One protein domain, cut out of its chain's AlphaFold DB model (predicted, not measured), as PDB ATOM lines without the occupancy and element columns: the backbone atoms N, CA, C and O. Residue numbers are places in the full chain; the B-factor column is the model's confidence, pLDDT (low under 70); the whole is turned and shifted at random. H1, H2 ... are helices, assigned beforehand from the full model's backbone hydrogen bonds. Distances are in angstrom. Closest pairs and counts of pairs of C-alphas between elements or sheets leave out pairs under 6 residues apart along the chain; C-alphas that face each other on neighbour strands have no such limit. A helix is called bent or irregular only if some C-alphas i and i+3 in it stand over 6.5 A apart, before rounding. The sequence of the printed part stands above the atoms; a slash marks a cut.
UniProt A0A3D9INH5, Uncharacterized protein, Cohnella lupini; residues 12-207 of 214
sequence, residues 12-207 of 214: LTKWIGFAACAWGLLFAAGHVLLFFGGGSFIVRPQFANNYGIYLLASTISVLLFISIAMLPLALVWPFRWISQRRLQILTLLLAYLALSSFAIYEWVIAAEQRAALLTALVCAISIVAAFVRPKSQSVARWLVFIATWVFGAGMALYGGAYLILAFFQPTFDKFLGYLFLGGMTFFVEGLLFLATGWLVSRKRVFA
ATOM      1  N   LEU A  12       8.355  35.264  28.158       89.88
ATOM      2  CA  LEU A  12       7.042  35.298  28.804       89.88
ATOM      3  C   LEU A  12       7.109  35.527  30.325       89.88
ATOM      4  O   LEU A  12       6.344  36.319  30.858       89.88
ATOM      5  N   THR A  13       8.044  34.880  31.035       90.06
ATOM      6  CA  THR A  13       8.184  35.074  32.489       90.06
ATOM      7  C   THR A  13       8.576  36.509  32.829       90.06
ATOM      8  O   THR A  13       8.088  37.049  33.815       90.06
ATOM      9  N   LYS A  14       9.457  37.116  32.024       91.25
ATOM     10  CA  LYS A  14       9.893  38.501  32.237       91.25
ATOM     11  C   LYS A  14       8.729  39.462  32.012       91.25
ATOM     12  O   LYS A  14       8.463  40.290  32.871       91.25
ATOM     13  N   TRP A  15       8.008  39.289  30.905       94.00
ATOM     14  CA  TRP A  15       6.864  40.132  30.559       94.00
ATOM     15  C   TRP A  15       5.744  40.075  31.593       94.00
ATOM     16  O   TRP A  15       5.218  41.120  31.945       94.00
ATOM     17  N   ILE A  16       5.432  38.898  32.145       93.62
ATOM     18  CA  ILE A  16       4.405  38.782  33.192       93.62
ATOM     19  C   ILE A  16       4.836  39.497  34.478       93.62
ATOM     20  O   ILE A  16       4.036  40.226  35.056       93.62
ATOM     21  N   GLY A  17       6.096  39.360  34.903       92.31
ATOM     22  CA  GLY A  17       6.578  40.085  36.083       92.31
ATOM     23  C   GLY A  17       6.651  41.604  35.870       92.31
ATOM     24  O   GLY A  17       6.353  42.363  36.789       92.31
ATOM     25  N   PHE A  18       6.976  42.061  34.654       95.31
ATOM     26  CA  PHE A  18       6.889  43.478  34.291       95.31
ATOM     27  C   PHE A  18       5.447  43.979  34.253       95.31
ATOM     28  O   PHE A  18       5.187  45.063  34.759       95.31
ATOM     29  N   ALA A  19       4.514  43.190  33.719       94.94
ATOM     30  CA  ALA A  19       3.097  43.527  33.710       94.94
ATOM     31  C   ALA A  19       2.543  43.632  35.138       94.94
ATOM     32  O   ALA A  19       1.867  44.605  35.446       94.94
ATOM     33  N   ALA A  20       2.894  42.692  36.025       94.56
ATOM     34  CA  ALA A  20       2.521  42.735  37.440       94.56
ATOM     35  C   ALA A  20       3.014  44.023  38.118       94.56
ATOM     36  O   ALA A  20       2.252  44.718  38.782       94.56
ATOM     37  N   CYS A  21       4.284  44.371  37.897       95.50
ATOM     38  CA  CYS A  21       4.878  45.601  38.409       95.50
ATOM     39  C   CYS A  21       4.206  46.856  37.836       95.50
ATOM     40  O   CYS A  21       3.893  47.776  38.583       95.50
ATOM     41  N   ALA A  22       4.005  46.918  36.519       95.19
ATOM     42  CA  ALA A  22       3.389  48.067  35.862       95.19
ATOM     43  C   ALA A  22       1.948  48.278  36.342       95.19
ATOM     44  O   ALA A  22       1.547  49.412  36.586       95.19
ATOM     45  N   TRP A  23       1.200  47.190  36.536       94.00
ATOM     46  CA  TRP A  23      -0.155  47.229  37.071       94.00
ATOM     47  C   TRP A  23      -0.191  47.739  38.517       94.00
ATOM     48  O   TRP A  23      -0.942  48.665  38.813       94.00
ATOM     49  N   GLY A  24       0.679  47.227  39.393       91.31
ATOM     50  CA  GLY A  24       0.775  47.719  40.772       91.31
ATOM     51  C   GLY A  24       1.226  49.184  40.862       91.31
ATOM     52  O   GLY A  24       0.731  49.946  41.690       91.31
ATOM     53  N   LEU A  25       2.109  49.636  39.962       93.69
ATOM     54  CA  LEU A  25       2.492  51.051  39.875       93.69
ATOM     55  C   LEU A  25       1.352  51.936  39.357       93.69
ATOM     56  O   LEU A  25       1.177  53.041  39.864       93.69
ATOM     57  N   LEU A  26       0.562  51.464  38.386       90.56
ATOM     58  CA  LEU A  26      -0.646  52.158  37.934       90.56
ATOM     59  C   LEU A  26      -1.646  52.309  39.085       90.56
ATOM     60  O   LEU A  26      -2.214  53.382  39.274       90.56
ATOM     61  N   PHE A  27      -1.815  51.262  39.890       87.12
ATOM     62  CA  PHE A  27      -2.670  51.296  41.069       87.12
ATOM     63  C   PHE A  27      -2.179  52.290  42.129       87.12
ATOM     64  O   PHE A  27      -2.967  53.093  42.639       87.12
ATOM     65  N   ALA A  28      -0.873  52.297  42.412       90.81
ATOM     66  CA  ALA A  28      -0.257  53.273  43.306       90.81
ATOM     67  C   ALA A  28      -0.409  54.711  42.778       90.81
ATOM     68  O   ALA A  28      -0.733  55.614  43.545       90.81
ATOM     69  N   ALA A  29      -0.247  54.931  41.469       89.00
ATOM     70  CA  ALA A  29      -0.483  56.229  40.839       89.00
ATOM     71  C   ALA A  29      -1.955  56.660  40.950       89.00
ATOM     72  O   ALA A  29      -2.232  57.820  41.252       89.00
ATOM     73  N   GLY A  30      -2.897  55.727  40.793       85.69
ATOM     74  CA  GLY A  30      -4.315  55.964  41.058       85.69
ATOM     75  C   GLY A  30      -4.567  56.414  42.499       85.69
ATOM     76  O   GLY A  30      -5.307  57.368  42.716       85.69
ATOM     77  N   HIS A  31      -3.890  55.804  43.476       83.69
ATOM     78  CA  HIS A  31      -3.957  56.223  44.882       83.69
ATOM     79  C   HIS A  31      -3.362  57.612  45.109       83.69
ATOM     80  O   HIS A  31      -3.930  58.395  45.860       83.69
ATOM     81  N   VAL A  32      -2.262  57.955  44.436       86.25
ATOM     82  CA  VAL A  32      -1.700  59.313  44.486       86.25
ATOM     83  C   VAL A  32      -2.706  60.331  43.947       86.25
ATOM     84  O   VAL A  32      -3.009  61.314  44.618       86.25
ATOM     85  N   LEU A  33      -3.266  60.089  42.761       82.94
ATOM     86  CA  LEU A  33      -4.261  60.983  42.167       82.94
ATOM     87  C   LEU A  33      -5.500  61.114  43.051       82.94
ATOM     88  O   LEU A  33      -6.033  62.207  43.206       82.94
ATOM     89  N   LEU A  34      -5.933  60.018  43.665       79.25
ATOM     90  CA  LEU A  34      -7.089  60.030  44.538       79.25
ATOM     91  C   LEU A  34      -6.794  60.798  45.831       79.25
ATOM     92  O   LEU A  34      -7.550  61.698  46.165       79.25
ATOM     93  N   PHE A  35      -5.691  60.512  46.524       78.62
ATOM     94  CA  PHE A  35      -5.406  61.135  47.818       78.62
ATOM     95  C   PHE A  35      -4.957  62.594  47.725       78.62
ATOM     96  O   PHE A  35      -5.286  63.377  48.618       78.62
ATOM     97  N   PHE A  36      -4.222  62.961  46.672       80.12
ATOM     98  CA  PHE A  36      -3.620  64.292  46.521       80.12
ATOM     99  C   PHE A  36      -4.288  65.151  45.434       80.12
ATOM    100  O   PHE A  36      -4.101  66.363  45.427       80.12
ATOM    101  N   GLY A  37      -5.077  64.561  44.532       70.94
ATOM    102  CA  GLY A  37      -5.803  65.269  43.466       70.94
ATOM    103  C   GLY A  37      -7.228  65.697  43.834       70.94
ATOM    104  O   GLY A  37      -7.974  66.123  42.957       70.94
ATOM    105  N   GLY A  38      -7.621  65.579  45.108       64.75
ATOM    106  CA  GLY A  38      -8.940  65.995  45.605       64.75
ATOM    107  C   GLY A  38     -10.026  64.913  45.569       64.75
ATOM    108  O   GLY A  38     -11.186  65.207  45.850       64.75
ATOM    109  N   GLY A  39      -9.672  63.664  45.252       61.69
ATOM    110  CA  GLY A  39     -10.551  62.513  45.449       61.69
ATOM    111  C   GLY A  39     -10.671  62.139  46.932       61.69
ATOM    112  O   GLY A  39      -9.813  62.454  47.751       61.69
ATOM    113  N   SER A  40     -11.751  61.452  47.308       54.44
ATOM    114  CA  SER A  40     -11.946  60.969  48.677       54.44
ATOM    115  C   SER A  40     -12.414  59.518  48.668       54.44
ATOM    116  O   SER A  40     -13.490  59.203  48.166       54.44
ATOM    117  N   PHE A  41     -11.636  58.636  49.300       55.06
ATOM    118  CA  PHE A  41     -12.241  57.537  50.042       55.06
ATOM    119  C   PHE A  41     -12.739  58.137  51.346       55.06
ATOM    120  O   PHE A  41     -11.963  58.824  52.007       55.06
ATOM    121  N   ILE A  42     -14.016  57.912  51.657       52.78
ATOM    122  CA  ILE A  42     -14.714  58.258  52.906       52.78
ATOM    123  C   ILE A  42     -13.720  58.650  54.010       52.78
ATOM    124  O   ILE A  42     -13.118  57.796  54.667       52.78
ATOM    125  N   VAL A  43     -13.509  59.958  54.161       52.41
ATOM    126  CA  VAL A  43     -12.601  60.523  55.158       52.41
ATOM    127  C   VAL A  43     -13.234  60.220  56.511       52.41
ATOM    128  O   VAL A  43     -14.226  60.843  56.885       52.41
ATOM    129  N   ARG A  44     -12.722  59.211  57.235       56.00
ATOM    130  CA  ARG A  44     -13.143  58.984  58.629       56.00
ATOM    131  C   ARG A  44     -13.043  60.322  59.385       56.00
ATOM    132  O   ARG A  44     -12.100  61.071  59.116       56.00
ATOM    133  N   PRO A  45     -13.930  60.619  60.352       55.50
ATOM    134  CA  PRO A  45     -13.958  61.914  61.048       55.50
ATOM    135  C   PRO A  45     -12.591  62.364  61.591       55.50
ATOM    136  O   PRO A  45     -12.267  63.547  61.585       55.50
ATOM    137  N   GLN A  46     -11.748  61.404  61.983       56.44
ATOM    138  CA  GLN A  46     -10.370  61.618  62.440       56.44
ATOM    139  C   GLN A  46      -9.457  62.345  61.434       56.44
ATOM    140  O   GLN A  46      -8.560  63.078  61.838       56.44
ATOM    141  N   PHE A  47      -9.689  62.185  60.132       61.06
ATOM    142  CA  PHE A  47      -8.902  62.824  59.076       61.06
ATOM    143  C   PHE A  47      -9.445  64.202  58.680       61.06
ATOM    144  O   PHE A  47      -8.683  65.037  58.203       61.06
ATOM    145  N   ALA A  48     -10.735  64.464  58.922       64.38
ATOM    146  CA  ALA A  48     -11.333  65.778  58.694       64.38
ATOM    147  C   ALA A  48     -10.757  66.840  59.648       64.38
ATOM    148  O   ALA A  48     -10.652  68.008  59.287       64.38
ATOM    149  N   ASN A  49     -10.320  66.416  60.838       69.44
ATOM    150  CA  ASN A  49      -9.791  67.306  61.873       69.44
ATOM    151  C   ASN A  49      -8.257  67.452  61.847       69.44
ATOM    152  O   ASN A  49      -7.720  68.290  62.568       69.44
ATOM    153  N   ASN A  50      -7.530  66.650  61.054       80.19
ATOM    154  CA  ASN A  50      -6.067  66.721  60.978       80.19
ATOM    155  C   ASN A  50      -5.529  66.306  59.595       80.19
ATOM    156  O   ASN A  50      -5.226  65.139  59.333       80.19
ATOM    157  N   TYR A  51      -5.359  67.300  58.721       79.75
ATOM    158  CA  TYR A  51      -4.872  67.107  57.353       79.75
ATOM    159  C   TYR A  51      -3.444  66.537  57.281       79.75
ATOM    160  O   TYR A  51      -3.138  65.739  56.397       79.75
ATOM    161  N   GLY A  52      -2.570  66.878  58.237       82.81
ATOM    162  CA  GLY A  52      -1.202  66.349  58.280       82.81
ATOM    163  C   GLY A  52      -1.171  64.832  58.486       82.81
ATOM    164  O   GLY A  52      -0.432  64.121  57.805       82.81
ATOM    165  N   ILE A  53      -2.036  64.323  59.366       80.50
ATOM    166  CA  ILE A  53      -2.206  62.884  59.591       80.50
ATOM    167  C   ILE A  53      -2.734  62.184  58.333       80.50
ATOM    168  O   ILE A  53      -2.247  61.108  57.981       80.50
ATOM    169  N   TYR A  54      -3.700  62.792  57.642       80.19
ATOM    170  CA  TYR A  54      -4.230  62.267  56.384       80.19
ATOM    171  C   TYR A  54      -3.147  62.145  55.302       80.19
ATOM    172  O   TYR A  54      -3.023  61.090  54.674       80.19
ATOM    173  N   LEU A  55      -2.325  63.182  55.116       84.25
ATOM    174  CA  LEU A  55      -1.223  63.155  54.151       84.25
ATOM    175  C   LEU A  55      -0.191  62.080  54.493       84.25
ATOM    176  O   LEU A  55       0.258  61.352  53.604       84.25
ATOM    177  N   LEU A  56       0.168  61.950  55.773       84.62
ATOM    178  CA  LEU A  56       1.118  60.938  56.227       84.62
ATOM    179  C   LEU A  56       0.586  59.521  55.966       84.62
ATOM    180  O   LEU A  56       1.293  58.707  55.372       84.62
ATOM    181  N   ALA A  57      -0.663  59.243  56.347       82.19
ATOM    182  CA  ALA A  57      -1.307  57.949  56.129       82.19
ATOM    183  C   ALA A  57      -1.382  57.591  54.637       82.19
ATOM    184  O   ALA A  57      -1.005  56.491  54.228       82.19
ATOM    185  N   SER A  58      -1.802  58.554  53.812       85.75
ATOM    186  CA  SER A  58      -1.897  58.401  52.358       85.75
ATOM    187  C   SER A  58      -0.529  58.118  51.733       85.75
ATOM    188  O   SER A  58      -0.396  57.229  50.894       85.75
ATOM    189  N   THR A  59       0.512  58.815  52.197       89.25
ATOM    190  CA  THR A  59       1.894  58.606  51.745       89.25
ATOM    191  C   THR A  59       2.393  57.210  52.111       89.25
ATOM    192  O   THR A  59       2.932  56.511  51.255       89.25
ATOM    193  N   ILE A  60       2.179  56.766  53.356       88.44
ATOM    194  CA  ILE A  60       2.561  55.418  53.806       88.44
ATOM    195  C   ILE A  60       1.847  54.350  52.967       88.44
ATOM    196  O   ILE A  60       2.487  53.398  52.523       88.44
ATOM    197  N   SER A  61       0.553  54.535  52.694       87.06
ATOM    198  CA  SER A  61      -0.245  53.627  51.860       87.06
ATOM    199  C   SER A  61       0.300  53.522  50.429       87.06
ATOM    200  O   SER A  61       0.552  52.425  49.930       87.06
ATOM    201  N   VAL A  62       0.598  54.654  49.782       90.56
ATOM    202  CA  VAL A  62       1.205  54.672  48.439       90.56
ATOM    203  C   VAL A  62       2.567  53.972  48.432       90.56
ATOM    204  O   VAL A  62       2.836  53.150  47.554       90.56
ATOM    205  N   LEU A  63       3.425  54.252  49.419       91.25
ATOM    206  CA  LEU A  63       4.740  53.615  49.534       91.25
ATOM    207  C   LEU A  63       4.632  52.101  49.749       91.25
ATOM    208  O   LEU A  63       5.448  51.344  49.211       91.25
ATOM    209  N   LEU A  64       3.620  51.646  50.490       90.38
ATOM    210  CA  LEU A  64       3.320  50.229  50.663       90.38
ATOM    211  C   LEU A  64       2.958  49.576  49.323       90.38
ATOM    212  O   LEU A  64       3.554  48.554  48.975       90.38
ATOM    213  N   PHE A  65       2.067  50.180  48.529       91.19
ATOM    214  CA  PHE A  65       1.694  49.640  47.215       91.19
ATOM    215  C   PHE A  65       2.866  49.604  46.233       91.19
ATOM    216  O   PHE A  65       3.085  48.585  45.578       91.19
ATOM    217  N   ILE A  66       3.689  50.656  46.190       94.31
ATOM    218  CA  ILE A  66       4.915  50.666  45.378       94.31
ATOM    219  C   ILE A  66       5.843  49.520  45.802       94.31
ATOM    220  O   ILE A  66       6.371  48.797  44.956       94.31
ATOM    221  N   SER A  67       6.020  49.313  47.108       94.06
ATOM    222  CA  SER A  67       6.882  48.250  47.636       94.06
ATOM    223  C   SER A  67       6.377  46.853  47.255       94.06
ATOM    224  O   SER A  67       7.176  45.990  46.884       94.06
ATOM    225  N   ILE A  68       5.059  46.638  47.287       93.50
ATOM    226  CA  ILE A  68       4.418  45.382  46.871       93.50
ATOM    227  C   ILE A  68       4.603  45.156  45.363       93.50
ATOM    228  O   ILE A  68       5.037  44.072  44.963       93.50
ATOM    229  N   ALA A  69       4.386  46.179  44.529       94.75
ATOM    230  CA  ALA A  69       4.563  46.113  43.074       94.75
ATOM    231  C   ALA A  69       5.996  45.719  42.655       94.75
ATOM    232  O   ALA A  69       6.210  45.090  41.615       94.75
ATOM    233  N   MET A  70       6.995  46.029  43.489       96.81
ATOM    234  CA  MET A  70       8.395  45.656  43.261       96.81
ATOM    235  C   MET A  70       8.700  44.170  43.482       96.81
ATOM    236  O   MET A  70       9.714  43.684  42.977       96.81
ATOM    237  N   LEU A  71       7.848  43.420  44.186       96.50
ATOM    238  CA  LEU A  71       8.066  41.997  44.464       96.50
ATOM    239  C   LEU A  71       8.205  41.143  43.185       96.50
ATOM    240  O   LEU A  71       9.250  40.502  43.017       96.50
ATOM    241  N   PRO A  72       7.230  41.127  42.251       96.06
ATOM    242  CA  PRO A  72       7.364  40.363  41.010       96.06
ATOM    243  C   PRO A  72       8.557  40.837  40.170       96.06
ATOM    244  O   PRO A  72       9.278  40.005  39.610       96.06
ATOM    245  N   LEU A  73       8.835  42.147  40.142       96.50
ATOM    246  CA  LEU A  73       9.979  42.714  39.426       96.50
ATOM    247  C   LEU A  73      11.312  42.165  39.957       96.50
ATOM    248  O   LEU A  73      12.148  41.696  39.181       96.50
ATOM    249  N   ALA A  74      11.489  42.142  41.280       96.62
ATOM    250  CA  ALA A  74      12.675  41.606  41.947       96.62
ATOM    251  C   ALA A  74      12.916  40.106  41.661       96.62
ATOM    252  O   ALA A  74      14.052  39.611  41.753       96.62
ATOM    253  N   LEU A  75      11.883  39.356  41.266       95.38
ATOM    254  CA  LEU A  75      12.016  37.960  40.838       95.38
ATOM    255  C   LEU A  75      12.439  37.799  39.374       95.38
ATOM    256  O   LEU A  75      13.088  36.796  39.056       95.38
ATOM    257  N   VAL A  76      12.097  38.747  38.498       95.88
ATOM    258  CA  VAL A  76      12.301  38.612  37.043       95.88
ATOM    259  C   VAL A  76      13.344  39.563  36.449       95.88
ATOM    260  O   VAL A  76      13.611  39.491  35.249       95.88
ATOM    261  N   TRP A  77      13.951  40.420  37.271       94.75
ATOM    262  CA  TRP A  77      14.895  41.456  36.851       94.75
ATOM    263  C   TRP A  77      16.043  40.930  35.965       94.75
ATOM    264  O   TRP A  77      16.843  40.116  36.434       94.75
ATOM    265  N   PRO A  78      16.153  41.384  34.699       89.50
ATOM    266  CA  PRO A  78      17.160  40.880  33.765       89.50
ATOM    267  C   PRO A  78      18.373  41.801  33.582       89.50
ATOM    268  O   PRO A  78      19.331  41.412  32.916       89.50
ATOM    269  N   PHE A  79      18.317  43.037  34.081       91.06
ATOM    270  CA  PHE A  79      19.285  44.069  33.724       91.06
ATOM    271  C   PHE A  79      20.547  43.991  34.592       91.06
ATOM    272  O   PHE A  79      20.467  43.785  35.799       91.06
ATOM    273  N   ARG A  80      21.721  44.209  33.986       88.94
ATOM    274  CA  ARG A  80      23.025  44.036  34.657       88.94
ATOM    275  C   ARG A  80      23.458  45.216  35.536       88.94
ATOM    276  O   ARG A  80      24.246  45.014  36.450       88.94
ATOM    277  N   TRP A  81      22.926  46.417  35.297       93.75
ATOM    278  CA  TRP A  81      23.237  47.634  36.070       93.75
ATOM    279  C   TRP A  81      22.919  47.540  37.573       93.75
ATOM    280  O   TRP A  81      23.623  48.126  38.389       93.75
ATOM    281  N   ILE A  82      21.905  46.761  37.957       93.88
ATOM    282  CA  ILE A  82      21.572  46.463  39.353       93.88
ATOM    283  C   ILE A  82      21.463  44.951  39.470       93.88
ATOM    284  O   ILE A  82      20.654  44.335  38.777       93.88
ATOM    285  N   SER A  83      22.253  44.335  40.350       93.88
ATOM    286  CA  SER A  83      22.165  42.888  40.540       93.88
ATOM    287  C   SER A  83      20.801  42.499  41.115       93.88
ATOM    288  O   SER A  83      20.272  43.158  42.013       93.88
ATOM    289  N   GLN A  84      20.240  41.383  40.642       93.31
ATOM    290  CA  GLN A  84      18.933  40.898  41.097       93.31
ATOM    291  C   GLN A  84      18.873  40.737  42.628       93.31
ATOM    292  O   GLN A  84      17.863  41.045  43.255       93.31
ATOM    293  N   ARG A  85      19.979  40.305  43.249       94.56
ATOM    294  CA  ARG A  85      20.101  40.192  44.708       94.56
ATOM    295  C   ARG A  85      19.965  41.546  45.410       94.56
ATOM    296  O   ARG A  85      19.285  41.616  46.429       94.56
ATOM    297  N   ARG A  86      20.607  42.602  44.894       95.88
ATOM    298  CA  ARG A  86      20.493  43.958  45.459       95.88
ATOM    299  C   ARG A  86      19.061  44.465  45.354       95.88
ATOM    300  O   ARG A  86      18.546  44.969  46.342       95.88
ATOM    301  N   LEU A  87      18.408  44.247  44.209       95.81
ATOM    302  CA  LEU A  87      17.008  44.626  44.030       95.81
ATOM    303  C   LEU A  87      16.090  43.889  45.017       95.81
ATOM    304  O   LEU A  87      15.286  44.527  45.674       95.81
ATOM    305  N   GLN A  88      16.269  42.577  45.211       96.56
ATOM    306  CA  GLN A  88      15.503  41.803  46.202       96.56
ATOM    307  C   GLN A  88      15.677  42.323  47.632       96.56
ATOM    308  O   GLN A  88      14.703  42.408  48.373       96.56
ATOM    309  N   ILE A  89      16.909  42.659  48.028       97.06
ATOM    310  CA  ILE A  89      17.183  43.232  49.352       97.06
ATOM    311  C   ILE A  89      16.498  44.591  49.483       97.06
ATOM    312  O   ILE A  89      15.807  44.817  50.470       97.06
ATOM    313  N   LEU A  90      16.643  45.461  48.482       96.75
ATOM    314  CA  LEU A  90      16.016  46.780  48.476       96.75
ATOM    315  C   LEU A  90      14.492  46.674  48.587       96.75
ATOM    316  O   LEU A  90      13.901  47.333  49.434       96.75
ATOM    317  N   THR A  91      13.863  45.802  47.796       96.00
ATOM    318  CA  THR A  91      12.419  45.555  47.856       96.00
ATOM    319  C   THR A  91      11.979  45.100  49.246       96.00
ATOM    320  O   THR A  91      10.980  45.596  49.754       96.00
ATOM    321  N   LEU A  92      12.723  44.193  49.888       96.12
ATOM    322  CA  LEU A  92      12.396  43.748  51.244       96.12
ATOM    323  C   LEU A  92      12.565  44.863  52.275       96.12
ATOM    324  O   LEU A  92      11.704  45.006  53.133       96.12
ATOM    325  N   LEU A  93      13.637  45.656  52.193       96.06
ATOM    326  CA  LEU A  93      13.848  46.791  53.095       96.06
ATOM    327  C   LEU A  93      12.705  47.803  52.984       96.06
ATOM    328  O   LEU A  93      12.163  48.214  54.005       96.06
ATOM    329  N   LEU A  94      12.303  48.146  51.758       95.00
ATOM    330  CA  LEU A  94      11.173  49.041  51.511       95.00
ATOM    331  C   LEU A  94       9.860  48.452  52.038       95.00
ATOM    332  O   LEU A  94       9.117  49.150  52.721       95.00
ATOM    333  N   ALA A  95       9.609  47.161  51.807       93.50
ATOM    334  CA  ALA A  95       8.416  46.488  52.311       93.50
ATOM    335  C   ALA A  95       8.361  46.468  53.847       93.50
ATOM    336  O   ALA A  95       7.322  46.784  54.421       93.50
ATOM    337  N   TYR A  96       9.467  46.148  54.526       94.31
ATOM    338  CA  TYR A  96       9.516  46.182  55.991       94.31
ATOM    339  C   TYR A  96       9.365  47.594  56.539       94.31
ATOM    340  O   TYR A  96       8.668  47.773  57.534       94.31
ATOM    341  N   LEU A  97       9.988  48.588  55.902       93.56
ATOM    342  CA  LEU A  97       9.843  49.983  56.300       93.56
ATOM    343  C   LEU A  97       8.379  50.417  56.179       93.56
ATOM    344  O   LEU A  97       7.813  50.893  57.157       93.56
ATOM    345  N   ALA A  98       7.746  50.163  55.032       91.12
ATOM    346  CA  ALA A  98       6.344  50.490  54.799       91.12
ATOM    347  C   ALA A  98       5.406  49.776  55.787       91.12
ATOM    348  O   ALA A  98       4.547  50.423  56.378       91.12
ATOM    349  N   LEU A  99       5.599  48.473  56.028       91.19
ATOM    350  CA  LEU A  99       4.804  47.709  56.998       91.19
ATOM    351  C   LEU A  99       5.005  48.207  58.433       91.19
ATOM    352  O   LEU A  99       4.040  48.331  59.176       91.19
ATOM    353  N   SER A 100       6.237  48.527  58.827       92.12
ATOM    354  CA  SER A 100       6.529  49.038  60.172       92.12
ATOM    355  C   SER A 100       5.917  50.423  60.374       92.12
ATOM    356  O   SER A 100       5.270  50.668  61.388       92.12
ATOM    357  N   SER A 101       6.055  51.310  59.384       91.00
ATOM    358  CA  SER A 101       5.404  52.622  59.380       91.00
ATOM    359  C   SER A 101       3.882  52.497  59.434       91.00
ATOM    360  O   SER A 101       3.248  53.227  60.191       91.00
ATOM    361  N   PHE A 102       3.303  51.549  58.694       88.12
ATOM    362  CA  PHE A 102       1.870  51.274  58.724       88.12
ATOM    363  C   PHE A 102       1.417  50.744  60.092       88.12
ATOM    364  O   PHE A 102       0.452  51.251  60.648       88.12
ATOM    365  N   ALA A 103       2.150  49.808  60.704       89.81
ATOM    366  CA  ALA A 103       1.838  49.303  62.043       89.81
ATOM    367  C   ALA A 103       1.886  50.405  63.113       89.81
ATOM    368  O   ALA A 103       1.000  50.477  63.964       89.81
ATOM    369  N   ILE A 104       2.904  51.273  63.063       90.06
ATOM    370  CA  ILE A 104       3.034  52.419  63.974       90.06
ATOM    371  C   ILE A 104       1.875  53.392  63.760       90.06
ATOM    372  O   ILE A 104       1.286  53.854  64.735       90.06
ATOM    373  N   TYR A 105       1.527  53.679  62.505       87.31
ATOM    374  CA  TYR A 105       0.379  54.513  62.164       87.31
ATOM    375  C   TYR A 105      -0.926  53.940  62.742       87.31
ATOM    376  O   TYR A 105      -1.635  54.641  63.467       87.31
ATOM    377  N   GLU A 106      -1.214  52.663  62.486       85.56
ATOM    378  CA  GLU A 106      -2.426  51.992  62.966       85.56
ATOM    379  C   GLU A 106      -2.496  51.986  64.501       85.56
ATOM    380  O   GLU A 106      -3.553  52.227  65.082       85.56
ATOM    381  N   TRP A 107      -1.361  51.779  65.174       88.75
ATOM    382  CA  TRP A 107      -1.294  51.737  66.634       88.75
ATOM    383  C   TRP A 107      -1.436  53.117  67.281       88.75
ATOM    384  O   TRP A 107      -2.237  53.296  68.195       88.75
ATOM    385  N   VAL A 108      -0.627  54.083  66.842       88.19
ATOM    386  CA  VAL A 108      -0.469  55.380  67.514       88.19
ATOM    387  C   VAL A 108      -1.542  56.368  67.079       88.19
ATOM    388  O   VAL A 108      -2.023  57.146  67.895       88.19
ATOM    389  N   ILE A 109      -1.895  56.360  65.793       83.44
ATOM    390  CA  ILE A 109      -2.731  57.399  65.193       83.44
ATOM    391  C   ILE A 109      -4.159  56.903  64.985       83.44
ATOM    392  O   ILE A 109      -5.098  57.578  65.399       83.44
ATOM    393  N   ALA A 110      -4.336  55.738  64.357       80.75
ATOM    394  CA  ALA A 110      -5.675  55.194  64.128       80.75
ATOM    395  C   ALA A 110      -6.276  54.542  65.386       80.75
ATOM    396  O   ALA A 110      -7.485  54.335  65.436       80.75
ATOM    397  N   ALA A 111      -5.446  54.233  66.392       85.12
ATOM    398  CA  ALA A 111      -5.810  53.464  67.586       85.12
ATOM    399  C   ALA A 111      -6.437  52.085  67.269       85.12
ATOM    400  O   ALA A 111      -7.128  51.486  68.094       85.12
ATOM    401  N   GLU A 112      -6.154  51.541  66.084       86.94
ATOM    402  CA  GLU A 112      -6.659  50.264  65.581       86.94
ATOM    403  C   GLU A 112      -5.676  49.141  65.954       86.94
ATOM    404  O   GLU A 112      -4.943  48.586  65.130       86.94
ATOM    405  N   GLN A 113      -5.659  48.772  67.241       90.75
ATOM    406  CA  GLN A 113      -4.722  47.778  67.791       90.75
ATOM    407  C   GLN A 113      -4.725  46.450  67.017       90.75
ATOM    408  O   GLN A 113      -3.684  45.814  66.861       90.75
ATOM    409  N   ARG A 114      -5.885  46.034  66.491       90.88
ATOM    410  CA  ARG A 114      -6.027  44.793  65.710       90.88
ATOM    411  C   ARG A 114      -5.237  44.843  64.400       90.88
ATOM    412  O   ARG A 114      -4.576  43.864  64.063       90.88
ATOM    413  N   ALA A 115      -5.286  45.965  63.682       82.75
ATOM    414  CA  ALA A 115      -4.576  46.141  62.416       82.75
ATOM    415  C   ALA A 115      -3.057  46.199  62.634       82.75
ATOM    416  O   ALA A 115      -2.286  45.544  61.925       82.75
ATOM    417  N   ALA A 116      -2.627  46.903  63.680       88.81
ATOM    418  CA  ALA A 116      -1.228  46.949  64.083       88.81
ATOM    419  C   ALA A 116      -0.690  45.567  64.502       88.81
ATOM    420  O   ALA A 116       0.375  45.159  64.036       88.81
ATOM    421  N   LEU A 117      -1.445  44.805  65.306       92.56
ATOM    422  CA  LEU A 117      -1.085  43.434  65.694       92.56
ATOM    423  C   LEU A 117      -0.998  42.500  64.486       92.56
ATOM    424  O   LEU A 117      -0.051  41.721  64.388       92.56
ATOM    425  N   LEU A 118      -1.945  42.591  63.549       89.88
ATOM    426  CA  LEU A 118      -1.906  41.813  62.312       89.88
ATOM    427  C   LEU A 118      -0.643  42.132  61.502       89.88
ATOM    428  O   LEU A 118       0.034  41.223  61.027       89.88
ATOM    429  N   THR A 119      -0.285  43.411  61.392       89.19
ATOM    430  CA  THR A 119       0.914  43.848  60.664       89.19
ATOM    431  C   THR A 119       2.195  43.345  61.338       89.19
ATOM    432  O   THR A 119       3.087  42.819  60.670       89.19
ATOM    433  N   ALA A 120       2.269  43.414  62.670       88.69
ATOM    434  CA  ALA A 120       3.378  42.850  63.439       88.69
ATOM    435  C   ALA A 120       3.480  41.324  63.274       88.69
ATOM    436  O   ALA A 120       4.576  40.786  63.107       88.69
ATOM    437  N   LEU A 121       2.342  40.623  63.252       92.31
ATOM    438  CA  LEU A 121       2.290  39.181  63.022       92.31
ATOM    439  C   LEU A 121       2.804  38.809  61.625       92.31
ATOM    440  O   LEU A 121       3.542  37.834  61.497       92.31
ATOM    441  N   VAL A 122       2.490  39.594  60.588       91.00
ATOM    442  CA  VAL A 122       3.039  39.391  59.234       91.00
ATOM    443  C   VAL A 122       4.572  39.475  59.247       91.00
ATOM    444  O   VAL A 122       5.236  38.609  58.672       91.00
ATOM    445  N   CYS A 123       5.144  40.451  59.959       90.12
ATOM    446  CA  CYS A 123       6.594  40.558  60.151       90.12
ATOM    447  C   CYS A 123       7.182  39.389  60.964       90.12
ATOM    448  O   CYS A 123       8.306  38.964  60.712       90.12
ATOM    449  N   ALA A 124       6.450  38.830  61.930       91.62
ATOM    450  CA  ALA A 124       6.905  37.651  62.667       91.62
ATOM    451  C   ALA A 124       6.877  36.380  61.793       91.62
ATOM    452  O   ALA A 124       7.821  35.586  61.795       91.62
ATOM    453  N   ILE A 125       5.826  36.201  60.987       94.25
ATOM    454  CA  ILE A 125       5.685  35.065  60.064       94.25
ATOM    455  C   ILE A 125       6.797  35.074  59.010       94.25
ATOM    456  O   ILE A 125       7.300  34.012  58.638       94.25
ATOM    457  N   SER A 126       7.235  36.247  58.547       93.81
ATOM    458  CA  SER A 126       8.332  36.328  57.579       93.81
ATOM    459  C   SER A 126       9.670  35.839  58.153       93.81
ATOM    460  O   SER A 126      10.470  35.267  57.408       93.81
ATOM    461  N   ILE A 127       9.902  35.969  59.466       94.81
ATOM    462  CA  ILE A 127      11.069  35.384  60.145       94.81
ATOM    463  C   ILE A 127      11.005  33.858  60.049       94.81
ATOM    464  O   ILE A 127      11.960  33.229  59.593       94.81
ATOM    465  N   VAL A 128       9.860  33.259  60.391       96.31
ATOM    466  CA  VAL A 128       9.651  31.807  60.264       96.31
ATOM    467  C   VAL A 128       9.855  31.363  58.814       96.31
ATOM    468  O   VAL A 128      10.612  30.429  58.549       96.31
ATOM    469  N   ALA A 129       9.275  32.086  57.851       95.00
ATOM    470  CA  ALA A 129       9.463  31.807  56.431       95.00
ATOM    471  C   ALA A 129      10.947  31.843  56.025       95.00
ATOM    472  O   ALA A 129      11.381  30.996  55.243       95.00
ATOM    473  N   ALA A 130      11.753  32.759  56.574       95.25
ATOM    474  CA  ALA A 130      13.190  32.829  56.306       95.25
ATOM    475  C   ALA A 130      13.950  31.577  56.781       95.25
ATOM    476  O   ALA A 130      14.915  31.165  56.122       95.25
ATOM    477  N   PHE A 131      13.522  30.963  57.890       96.31
ATOM    478  CA  PHE A 131      14.121  29.742  58.437       96.31
ATOM    479  C   PHE A 131      13.729  28.480  57.663       96.31
ATOM    480  O   PHE A 131      14.581  27.620  57.454       96.31
ATOM    481  N   VAL A 132      12.498  28.394  57.150       96.69
ATOM    482  CA  VAL A 132      12.006  27.229  56.376       96.69
ATOM    483  C   VAL A 132      12.526  27.227  54.921       96.69
ATOM    484  O   VAL A 132      12.178  26.373  54.104       96.69
ATOM    485  N   ARG A 133      13.394  28.178  54.552       95.31
ATOM    486  CA  ARG A 133      13.908  28.292  53.183       95.31
ATOM    487  C   ARG A 133      14.727  27.061  52.759       95.31
ATOM    488  O   ARG A 133      15.512  26.527  53.546       95.31
ATOM    489  N   PRO A 134      14.697  26.683  51.471       93.56
ATOM    490  CA  PRO A 134      15.655  25.723  50.932       93.56
ATOM    491  C   PRO A 134      17.094  26.249  51.044       93.56
ATOM    492  O   PRO A 134      17.362  27.385  50.650       93.56
ATOM    493  N   LYS A 135      18.043  25.406  51.489       91.25
ATOM    494  CA  LYS A 135      19.470  25.773  51.647       91.25
ATOM    495  C   LYS A 135      20.104  26.345  50.371       91.25
ATOM    496  O   LYS A 135      20.996  27.178  50.446       91.25
ATOM    497  N   SER A 136      19.603  25.941  49.202       89.81
ATOM    498  CA  SER A 136      20.073  26.405  47.892       89.81
ATOM    499  C   SER A 136      19.612  27.825  47.522       89.81
ATOM    500  O   SER A 136      19.816  28.256  46.388       89.81
ATOM    501  N   GLN A 137      18.882  28.524  48.394       90.94
ATOM    502  CA  GLN A 137      18.321  29.842  48.109       90.94
ATOM    503  C   GLN A 137      18.781  30.874  49.128       90.94
ATOM    504  O   GLN A 137      18.809  30.629  50.335       90.94
ATOM    505  N   SER A 138      19.078  32.076  48.634       95.00
ATOM    506  CA  SER A 138      19.273  33.229  49.505       95.00
ATOM    507  C   SER A 138      17.968  33.570  50.228       95.00
ATOM    508  O   SER A 138      16.876  33.423  49.670       95.00
ATOM    509  N   VAL A 139      18.093  34.072  51.460       95.31
ATOM    510  CA  VAL A 139      16.958  34.547  52.269       95.31
ATOM    511  C   VAL A 139      16.129  35.560  51.482       95.31
ATOM    512  O   VAL A 139      14.921  35.395  51.362       95.31
ATOM    513  N   ALA A 140      16.787  36.550  50.870       96.00
ATOM    514  CA  ALA A 140      16.104  37.612  50.139       96.00
ATOM    515  C   ALA A 140      15.235  37.068  48.994       96.00
ATOM    516  O   ALA A 140      14.054  37.384  48.899       96.00
ATOM    517  N   ARG A 141      15.785  36.179  48.159       95.88
ATOM    518  CA  ARG A 141      15.034  35.587  47.046       95.88
ATOM    519  C   ARG A 141      13.863  34.739  47.531       95.88
ATOM    520  O   ARG A 141      12.817  34.735  46.888       95.88
ATOM    521  N   TRP A 142      14.058  33.985  48.611       96.62
ATOM    522  CA  TRP A 142      13.010  33.148  49.184       96.62
ATOM    523  C   TRP A 142      11.862  33.984  49.749       96.62
ATOM    524  O   TRP A 142      10.710  33.727  49.415       96.62
ATOM    525  N   LEU A 143      12.174  35.022  50.525       97.12
ATOM    526  CA  LEU A 143      11.166  35.907  51.099       97.12
ATOM    527  C   LEU A 143      10.402  36.682  50.029       97.12
ATOM    528  O   LEU A 143       9.180  36.710  50.089       97.12
ATOM    529  N   VAL A 144      11.085  37.233  49.016       97.25
ATOM    530  CA  VAL A 144      10.399  37.888  47.889       97.25
ATOM    531  C   VAL A 144       9.474  36.897  47.181       97.25
ATOM    532  O   VAL A 144       8.338  37.236  46.884       97.25
ATOM    533  N   PHE A 145       9.916  35.655  46.959       97.06
ATOM    534  CA  PHE A 145       9.089  34.623  46.329       97.06
ATOM    535  C   PHE A 145       7.830  34.297  47.140       97.06
ATOM    536  O   PHE A 145       6.740  34.250  46.572       97.06
ATOM    537  N   ILE A 146       7.968  34.088  48.452       96.81
ATOM    538  CA  ILE A 146       6.834  33.821  49.345       96.81
ATOM    539  C   ILE A 146       5.899  35.028  49.393       96.81
ATOM    540  O   ILE A 146       4.695  34.859  49.230       96.81
ATOM    541  N   ALA A 147       6.439  36.239  49.529       96.00
ATOM    542  CA  ALA A 147       5.658  37.467  49.515       96.00
ATOM    543  C   ALA A 147       4.873  37.620  48.203       96.00
ATOM    544  O   ALA A 147       3.675  37.865  48.253       96.00
ATOM    545  N   THR A 148       5.487  37.389  47.035       96.56
ATOM    546  CA  THR A 148       4.775  37.421  45.746       96.56
ATOM    547  C   THR A 148       3.590  36.452  45.719       96.56
ATOM    548  O   THR A 148       2.525  36.818  45.236       96.56
ATOM    549  N   TRP A 149       3.739  35.238  46.259       97.31
ATOM    550  CA  TRP A 149       2.635  34.276  46.349       97.31
ATOM    551  C   TRP A 149       1.544  34.712  47.323       97.31
ATOM    552  O   TRP A 149       0.371  34.693  46.965       97.31
ATOM    553  N   VAL A 150       1.925  35.095  48.543       96.06
ATOM    554  CA  VAL A 150       0.984  35.456  49.609       96.06
ATOM    555  C   VAL A 150       0.199  36.708  49.231       96.06
ATOM    556  O   VAL A 150      -1.028  36.686  49.291       96.06
ATOM    557  N   PHE A 151       0.872  37.764  48.766       95.12
ATOM    558  CA  PHE A 151       0.199  38.963  48.270       95.12
ATOM    559  C   PHE A 151      -0.624  38.662  47.018       95.12
ATOM    560  O   PHE A 151      -1.758  39.112  46.933       95.12
ATOM    561  N   GLY A 152      -0.117  37.851  46.084       96.88
ATOM    562  CA  GLY A 152      -0.877  37.462  44.896       96.88
ATOM    563  C   GLY A 152      -2.193  36.756  45.232       96.88
ATOM    564  O   GLY A 152      -3.248  37.135  44.731       96.88
ATOM    565  N   ALA A 153      -2.147  35.770  46.131       97.62
ATOM    566  CA  ALA A 153      -3.331  35.053  46.600       97.62
ATOM    567  C   ALA A 153      -4.276  35.972  47.382       97.62
ATOM    568  O   ALA A 153      -5.476  35.974  47.121       97.62
ATOM    569  N   GLY A 154      -3.737  36.778  48.301       95.75
ATOM    570  CA  GLY A 154      -4.515  37.733  49.086       95.75
ATOM    571  C   GLY A 154      -5.252  38.740  48.206       95.75
ATOM    572  O   GLY A 154      -6.460  38.892  48.348       95.75
ATOM    573  N   MET A 155      -4.559  39.365  47.249       95.94
ATOM    574  CA  MET A 155      -5.147  40.331  46.315       95.94
ATOM    575  C   MET A 155      -6.163  39.681  45.370       95.94
ATOM    576  O   MET A 155      -7.216  40.262  45.129       95.94
ATOM    577  N   ALA A 156      -5.910  38.459  44.891       97.81
ATOM    578  CA  ALA A 156      -6.872  37.730  44.068       97.81
ATOM    579  C   ALA A 156      -8.148  37.378  44.853       97.81
ATOM    580  O   ALA A 156      -9.253  37.580  44.363       97.81
ATOM    581  N   LEU A 157      -8.029  36.893  46.090       97.69
ATOM    582  CA  LEU A 157      -9.201  36.592  46.917       97.69
ATOM    583  C   LEU A 157      -9.962  37.866  47.296       97.69
ATOM    584  O   LEU A 157     -11.185  37.910  47.181       97.69
ATOM    585  N   TYR A 158      -9.236  38.910  47.694       94.75
ATOM    586  CA  TYR A 158      -9.802  40.204  48.054       94.75
ATOM    587  C   TYR A 158     -10.524  40.853  46.868       94.75
ATOM    588  O   TYR A 158     -11.710  41.157  46.960       94.75
ATOM    589  N   GLY A 159      -9.855  40.980  45.720       96.38
ATOM    590  CA  GLY A 159     -10.457  41.510  44.499       96.38
ATOM    591  C   GLY A 159     -11.628  40.657  44.011       96.38
ATOM    592  O   GLY A 159     -12.673  41.191  43.654       96.38
ATOM    593  N   GLY A 160     -11.516  39.327  44.079       97.50
ATOM    594  CA  GLY A 160     -12.615  38.414  43.757       97.50
ATOM    595  C   GLY A 160     -13.856  38.650  44.623       97.50
ATOM    596  O   GLY A 160     -14.968  38.711  44.099       97.50
ATOM    597  N   ALA A 161     -13.677  38.868  45.929       97.44
ATOM    598  CA  ALA A 161     -14.774  39.225  46.825       97.44
ATOM    599  C   ALA A 161     -15.420  40.563  46.430       97.44
ATOM    600  O   ALA A 161     -16.644  40.652  46.371       97.44
ATOM    601  N   TYR A 162     -14.627  41.583  46.084       96.00
ATOM    602  CA  TYR A 162     -15.154  42.865  45.603       96.00
ATOM    603  C   TYR A 162     -15.910  42.751  44.276       96.00
ATOM    604  O   TYR A 162     -16.946  43.395  44.121       96.00
ATOM    605  N   LEU A 163     -15.444  41.909  43.348       97.06
ATOM    606  CA  LEU A 163     -16.155  41.624  42.099       97.06
ATOM    607  C   LEU A 163     -17.533  41.014  42.375       97.06
ATOM    608  O   LEU A 163     -18.513  41.443  41.778       97.06
ATOM    609  N   ILE A 164     -17.624  40.061  43.308       97.31
ATOM    610  CA  ILE A 164     -18.905  39.474  43.727       97.31
ATOM    611  C   ILE A 164     -19.790  40.544  44.378       97.31
ATOM    612  O   ILE A 164     -20.948  40.700  44.001       97.31
ATOM    613  N   LEU A 165     -19.239  41.320  45.317       96.25
ATOM    614  CA  LEU A 165     -19.961  42.373  46.034       96.25
ATOM    615  C   LEU A 165     -20.454  43.505  45.126       96.25
ATOM    616  O   LEU A 165     -21.445  44.149  45.475       96.25
ATOM    617  N   ALA A 166     -19.811  43.741  43.979       96.75
ATOM    618  CA  ALA A 166     -20.250  44.733  43.004       96.75
ATOM    619  C   ALA A 166     -21.688  44.454  42.537       96.75
ATOM    620  O   ALA A 166     -22.510  45.367  42.537       96.75
ATOM    621  N   PHE A 167     -22.033  43.194  42.252       96.81
ATOM    622  CA  PHE A 167     -23.368  42.797  41.777       96.81
ATOM    623  C   PHE A 167     -24.489  42.984  42.808       96.81
ATOM    624  O   PHE A 167     -25.662  42.947  42.447       96.81
ATOM    625  N   PHE A 168     -24.140  43.208  44.076       97.19
ATOM    626  CA  PHE A 168     -25.095  43.468  45.154       97.19
ATOM    627  C   PHE A 168     -25.207  44.957  45.506       97.19
ATOM    628  O   PHE A 168     -25.914  45.311  46.451       97.19
ATOM    629  N   GLN A 169     -24.505  45.846  44.793       97.25
ATOM    630  CA  GLN A 169     -24.562  47.272  45.092       97.25
ATOM    631  C   GLN A 169     -25.870  47.902  44.586       97.25
ATOM    632  O   GLN A 169     -26.248  47.695  43.435       97.25
ATOM    633  N   PRO A 170     -26.544  48.725  45.411       95.81
ATOM    634  CA  PRO A 170     -27.853  49.286  45.077       95.81
ATOM    635  C   PRO A 170     -27.785  50.477  44.112       95.81
ATOM    636  O   PRO A 170     -28.814  50.911  43.602       95.81
ATOM    637  N   THR A 171     -26.598  51.049  43.896       96.56
ATOM    638  CA  THR A 171     -26.404  52.214  43.024       96.56
ATOM    639  C   THR A 171     -25.283  51.966  42.031       96.56
ATOM    640  O   THR A 171     -24.317  51.257  42.327       96.56
ATOM    641  N   PHE A 172     -25.396  52.592  40.860       93.00
ATOM    642  CA  PHE A 172     -24.416  52.467  39.785       93.00
ATOM    643  C   PHE A 172     -23.013  52.927  40.213       93.00
ATOM    644  O   PHE A 172     -22.040  52.221  39.969       93.00
ATOM    645  N   ASP A 173     -22.903  54.035  40.949       90.94
ATOM    646  CA  ASP A 173     -21.604  54.535  41.421       90.94
ATOM    647  C   ASP A 173     -20.917  53.555  42.378       90.94
ATOM    648  O   ASP A 173     -19.714  53.305  42.279       90.94
ATOM    649  N   LYS A 174     -21.689  52.941  43.286       89.94
ATOM    650  CA  LYS A 174     -21.168  51.903  44.182       89.94
ATOM    651  C   LYS A 174     -20.785  50.653  43.399       89.94
ATOM    652  O   LYS A 174     -19.728  50.093  43.669       89.94
ATOM    653  N   PHE A 175     -21.596  50.244  42.421       92.81
ATOM    654  CA  PHE A 175     -21.266  49.142  41.520       92.81
ATOM    655  C   PHE A 175     -19.917  49.383  40.831       92.81
ATOM    656  O   PHE A 175     -19.034  48.537  40.934       92.81
ATOM    657  N   LEU A 176     -19.710  50.554  40.215       92.62
ATOM    658  CA  LEU A 176     -18.450  50.898  39.552       92.62
ATOM    659  C   LEU A 176     -17.269  50.953  40.528       92.62
ATOM    660  O   LEU A 176     -16.197  50.433  40.220       92.62
ATOM    661  N   GLY A 177     -17.458  51.536  41.716       88.88
ATOM    662  CA  GLY A 177     -16.425  51.588  42.749       88.88
ATOM    663  C   GLY A 177     -15.984  50.193  43.200       88.88
ATOM    664  O   GLY A 177     -14.792  49.891  43.228       88.88
ATOM    665  N   TYR A 178     -16.932  49.303  43.491       91.56
ATOM    666  CA  TYR A 178     -16.615  47.922  43.860       91.56
ATOM    667  C   TYR A 178     -16.011  47.143  42.691       91.56
ATOM    668  O   TYR A 178     -15.039  46.421  42.895       91.56
ATOM    669  N   LEU A 179     -16.535  47.315  41.475       93.75
ATOM    670  CA  LEU A 179     -16.073  46.604  40.289       93.75
ATOM    671  C   LEU A 179     -14.637  46.983  39.925       93.75
ATOM    672  O   LEU A 179     -13.800  46.099  39.780       93.75
ATOM    673  N   PHE A 180     -14.337  48.272  39.770       89.56
ATOM    674  CA  PHE A 180     -13.050  48.719  39.237       89.56
ATOM    675  C   PHE A 180     -11.998  48.909  40.326       89.56
ATOM    676  O   PHE A 180     -10.906  48.343  40.242       89.56
ATOM    677  N   LEU A 181     -12.323  49.685  41.360       84.69
ATOM    678  CA  LEU A 181     -11.353  50.123  42.360       84.69
ATOM    679  C   LEU A 181     -11.018  49.005  43.350       84.69
ATOM    680  O   LEU A 181      -9.849  48.775  43.647       84.69
ATOM    681  N   GLY A 182     -12.039  48.283  43.817       83.44
ATOM    682  CA  GLY A 182     -11.858  47.127  44.697       83.44
ATOM    683  C   GLY A 182     -11.630  45.813  43.948       83.44
ATOM    684  O   GLY A 182     -10.763  45.028  44.315       83.44
ATOM    685  N   GLY A 183     -12.408  45.553  42.899       92.06
ATOM    686  CA  GLY A 183     -12.484  44.241  42.267       92.06
ATOM    687  C   GLY A 183     -11.374  43.990  41.258       92.06
ATOM    688  O   GLY A 183     -10.396  43.303  41.543       92.06
ATOM    689  N   MET A 184     -11.530  44.553  40.060       92.81
ATOM    690  CA  MET A 184     -10.654  44.322  38.916       92.81
ATOM    691  C   MET A 184      -9.202  44.651  39.230       92.81
ATOM    692  O   MET A 184      -8.320  43.890  38.839       92.81
ATOM    693  N   THR A 185      -8.948  45.751  39.941       91.38
ATOM    694  CA  THR A 185      -7.571  46.181  40.169       91.38
ATOM    695  C   THR A 185      -6.798  45.175  41.015       91.38
ATOM    696  O   THR A 185      -5.782  44.659  40.552       91.38
ATOM    697  N   PHE A 186      -7.325  44.809  42.186       93.00
ATOM    698  CA  PHE A 186      -6.701  43.813  43.058       93.00
ATOM    699  C   PHE A 186      -6.737  42.404  42.459       93.00
ATOM    700  O   PHE A 186      -5.767  41.657  42.583       93.00
ATOM    701  N   PHE A 187      -7.826  42.029  41.780       96.69
ATOM    702  CA  PHE A 187      -7.960  40.691  41.210       96.69
ATOM    703  C   PHE A 187      -6.926  40.441  40.110       96.69
ATOM    704  O   PHE A 187      -6.187  39.457  40.163       96.69
ATOM    705  N   VAL A 188      -6.837  41.352  39.136       95.69
ATOM    706  CA  VAL A 188      -5.880  41.250  38.028       95.69
ATOM    707  C   VAL A 188      -4.447  41.314  38.551       95.69
ATOM    708  O   VAL A 188      -3.621  40.494  38.146       95.69
ATOM    709  N   GLU A 189      -4.155  42.215  39.493       94.38
ATOM    710  CA  GLU A 189      -2.836  42.284  40.126       94.38
ATOM    711  C   GLU A 189      -2.472  40.962  40.804       94.38
ATOM    712  O   GLU A 189      -1.405  40.394  40.554       94.38
ATOM    713  N   GLY A 190      -3.398  40.416  41.595       96.50
ATOM    714  CA  GLY A 190      -3.240  39.136  42.269       96.50
ATOM    715  C   GLY A 190      -2.927  37.997  41.302       96.50
ATOM    716  O   GLY A 190      -1.964  37.252  41.506       96.50
ATOM    717  N   LEU A 191      -3.666  37.898  40.191       97.81
ATOM    718  CA  LEU A 191      -3.419  36.895  39.152       97.81
ATOM    719  C   LEU A 191      -2.035  37.043  38.507       97.81
ATOM    720  O   LEU A 191      -1.351  36.041  38.287       97.81
ATOM    721  N   LEU A 192      -1.588  38.270  38.232       97.44
ATOM    722  CA  LEU A 192      -0.266  38.531  37.656       97.44
ATOM    723  C   LEU A 192       0.869  38.166  38.629       97.44
ATOM    724  O   LEU A 192       1.894  37.606  38.218       97.44
ATOM    725  N   PHE A 193       0.679  38.412  39.927       97.69
ATOM    726  CA  PHE A 193       1.607  37.989  40.977       97.69
ATOM    727  C   PHE A 193       1.688  36.461  41.061       97.69
ATOM    728  O   PHE A 193       2.787  35.899  41.010       97.69
ATOM    729  N   LEU A 194       0.539  35.778  41.107       97.94
ATOM    730  CA  LEU A 194       0.461  34.315  41.123       97.94
ATOM    731  C   LEU A 194       1.112  33.704  39.878       97.94
ATOM    732  O   LEU A 194       1.922  32.781  39.991       97.94
ATOM    733  N   ALA A 195       0.843  34.254  38.690       97.12
ATOM    734  CA  ALA A 195       1.462  33.816  37.443       97.12
ATOM    735  C   ALA A 195       2.990  34.004  37.460       97.12
ATOM    736  O   ALA A 195       3.733  33.106  37.046       97.12
ATOM    737  N   THR A 196       3.476  35.131  37.994       96.38
ATOM    738  CA  THR A 196       4.916  35.379  38.175       96.38
ATOM    739  C   THR A 196       5.536  34.336  39.105       96.38
ATOM    740  O   THR A 196       6.521  33.685  38.738       96.38
ATOM    741  N   GLY A 197       4.942  34.122  40.284       95.12
ATOM    742  CA  GLY A 197       5.391  33.127  41.259       95.12
ATOM    743  C   GLY A 197       5.415  31.712  40.674       95.12
ATOM    744  O   GLY A 197       6.418  30.999  40.782       95.12
ATOM    745  N   TRP A 198       4.356  31.321  39.967       96.00
ATOM    746  CA  TRP A 198       4.246  30.026  39.298       96.00
ATOM    747  C   TRP A 198       5.355  29.798  38.270       96.00
ATOM    748  O   TRP A 198       6.073  28.794  38.334       96.00
ATOM    749  N   LEU A 199       5.573  30.747  37.358       94.56
ATOM    750  CA  LEU A 199       6.588  30.620  36.309       94.56
ATOM    751  C   LEU A 199       8.018  30.608  36.862       94.56
ATOM    752  O   LEU A 199       8.880  29.895  36.339       94.56
ATOM    753  N   VAL A 200       8.278  31.363  37.933       91.88
ATOM    754  CA  VAL A 200       9.570  31.349  38.635       91.88
ATOM    755  C   VAL A 200       9.805  30.004  39.334       91.88
ATOM    756  O   VAL A 200      10.934  29.503  39.322       91.88
ATOM    757  N   SER A 201       8.759  29.380  39.889       91.50
ATOM    758  CA  SER A 201       8.860  28.077  40.561       91.50
ATOM    759  C   SER A 201       9.216  26.931  39.599       91.50
ATOM    760  O   SER A 201      10.111  26.136  39.897       91.50
ATOM    761  N   ARG A 202       8.614  26.896  38.397       87.12
ATOM    762  CA  ARG A 202       8.823  25.818  37.411       87.12
ATOM    763  C   ARG A 202      10.264  25.709  36.911       87.12
ATOM    764  O   ARG A 202      10.741  24.605  36.666       87.12
ATOM    765  N   LYS A 203      10.997  26.823  36.818       76.25
ATOM    766  CA  LYS A 203      12.414  26.802  36.404       76.25
ATOM    767  C   LYS A 203      13.304  26.025  37.372       76.25
ATOM    768  O   LYS A 203      14.291  25.434  36.950       76.25
ATOM    769  N   ARG A 204      12.962  26.011  38.663       65.62
ATOM    770  CA  ARG A 204      13.764  25.331  39.690       65.62
ATOM    771  C   ARG A 204      13.599  23.822  39.649       65.62
ATOM    772  O   ARG A 204      14.584  23.113  39.815       65.62
ATOM    773  N   VAL A 205      12.373  23.350  39.432       61.84
ATOM    774  CA  VAL A 205      12.089  21.913  39.308       61.84
ATOM    775  C   VAL A 205      12.830  21.344  38.100       61.84
ATOM    776  O   VAL A 205      13.516  20.335  38.229       61.84
ATOM    777  N   PHE A 206      12.789  22.066  36.975       54.22
ATOM    778  CA  PHE A 206      13.487  21.672  35.752       54.22
ATOM    779  C   PHE A 206      15.012  21.632  35.940       54.22
ATOM    780  O   PHE A 206      15.642  20.637  35.607       54.22
ATOM    781  N   ALA A 207      15.607  22.663  36.553       58.72
ATOM    782  CA  ALA A 207      17.051  22.700  36.790       58.72
ATOM    783  C   ALA A 207      17.553  21.566  37.708       58.72
ATOM    784  O   ALA A 207      18.638  21.045  37.479       58.72
TER     785      ALA A 207
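AT A GLANCE: This is residues 12 to 207 of the 214 residues of an uncharacterized protein of Cohnella lupini (UniProt A0A3D9INH5). Six long helical pieces, H1, H3, H4, H5, H6 and the arm H7b of the bent helix H7, make an up-and-down bundle, each running against the one before it, and their contacts form a ring from H1 through H3, H4, H5, H6 and H7b back to H1. The bundle splays: H6 meets H3, H4 and H5 within its residues 139 to 151 and slants away from them toward H7a, while the small H2 sits by the start of H3. The printed part has 196 residues with seven named helices, H1 to H7 in order, and no named strand: all helix. It is compact, with a radius of gyration of the C-alphas of 17.7 A, and only just elongated, spanning 54 by 36 by 31 A.

HOW THE PARTS SIT: Start with H1, residues 12 to 36, which touches H3, residues 51 to 76, at a shallow tilt of 5 degrees, opposite ways; the closest C-alphas, of Cys 21 and Ala 69, are 4.7 A apart. H2, residues 45 to 48, is close to H3 but not clearly touching, with Phe 47 and Tyr 54 closest at 5.4 A between C-alphas. H3 forms a hairpin with H4, residues 84 to 108, and H4 another with H5, residues 113 to 131, where C-alphas 103 and 116 are closest at 4.4 A. H6, residues 139 to 166, touches H3 at a steep tilt of 63 degrees, with its residues 141 to 151 alone; the closest C-alphas, of Leu 71 and Thr 148, are 5.8 A apart. H7, residues 172 to 207, was assigned as one helix by its hydrogen bonds but is bent, with C-alphas 181 and 184 6.8 A apart; its arms are H7a, residues 172 to 181, and H7b, residues 184 to 207. H7b touches H6 at 34.8 degrees, only just short of steep, with C-alphas 152 and 190 closest at 3.9 A, and touches H1 at Ala 20 and Leu 192, 5.0 A between closest C-alphas. H1 and H6 are apart. Every O i to N i+4 pair is within hydrogen-bond range in H1, H4, H6 and H7a; 19 of 22 are in H3, 14 of 15 in H5 and 17 of 20 in H7b, and H2 is too short for one.

IN THESE COORDINATES: Find C-alpha 12 at (7.042, 35.298, 28.804); H1 runs 35.6 A from there. H3 spans 39.0 A and is irregular, only just: C-alphas 69 and 72 are 6.7 A apart. H4 spans 35.8 A, H5 27.7 A, and H6 39.7 A from C-alpha 139 at (16.958, 34.547, 52.269). H7b spans 35.2 A, to C-alpha 207 at (17.051, 22.700, 36.790).

THE WHOLE: The two C-alphas farthest apart, of Asn 49 and Ala 207, are 57.8 A apart. The printed part has no cut and no long link. Residues 202 to 207 of H7b stand free. Look for pLDDT under 70 at residues 38 to 49 and 204 to 207.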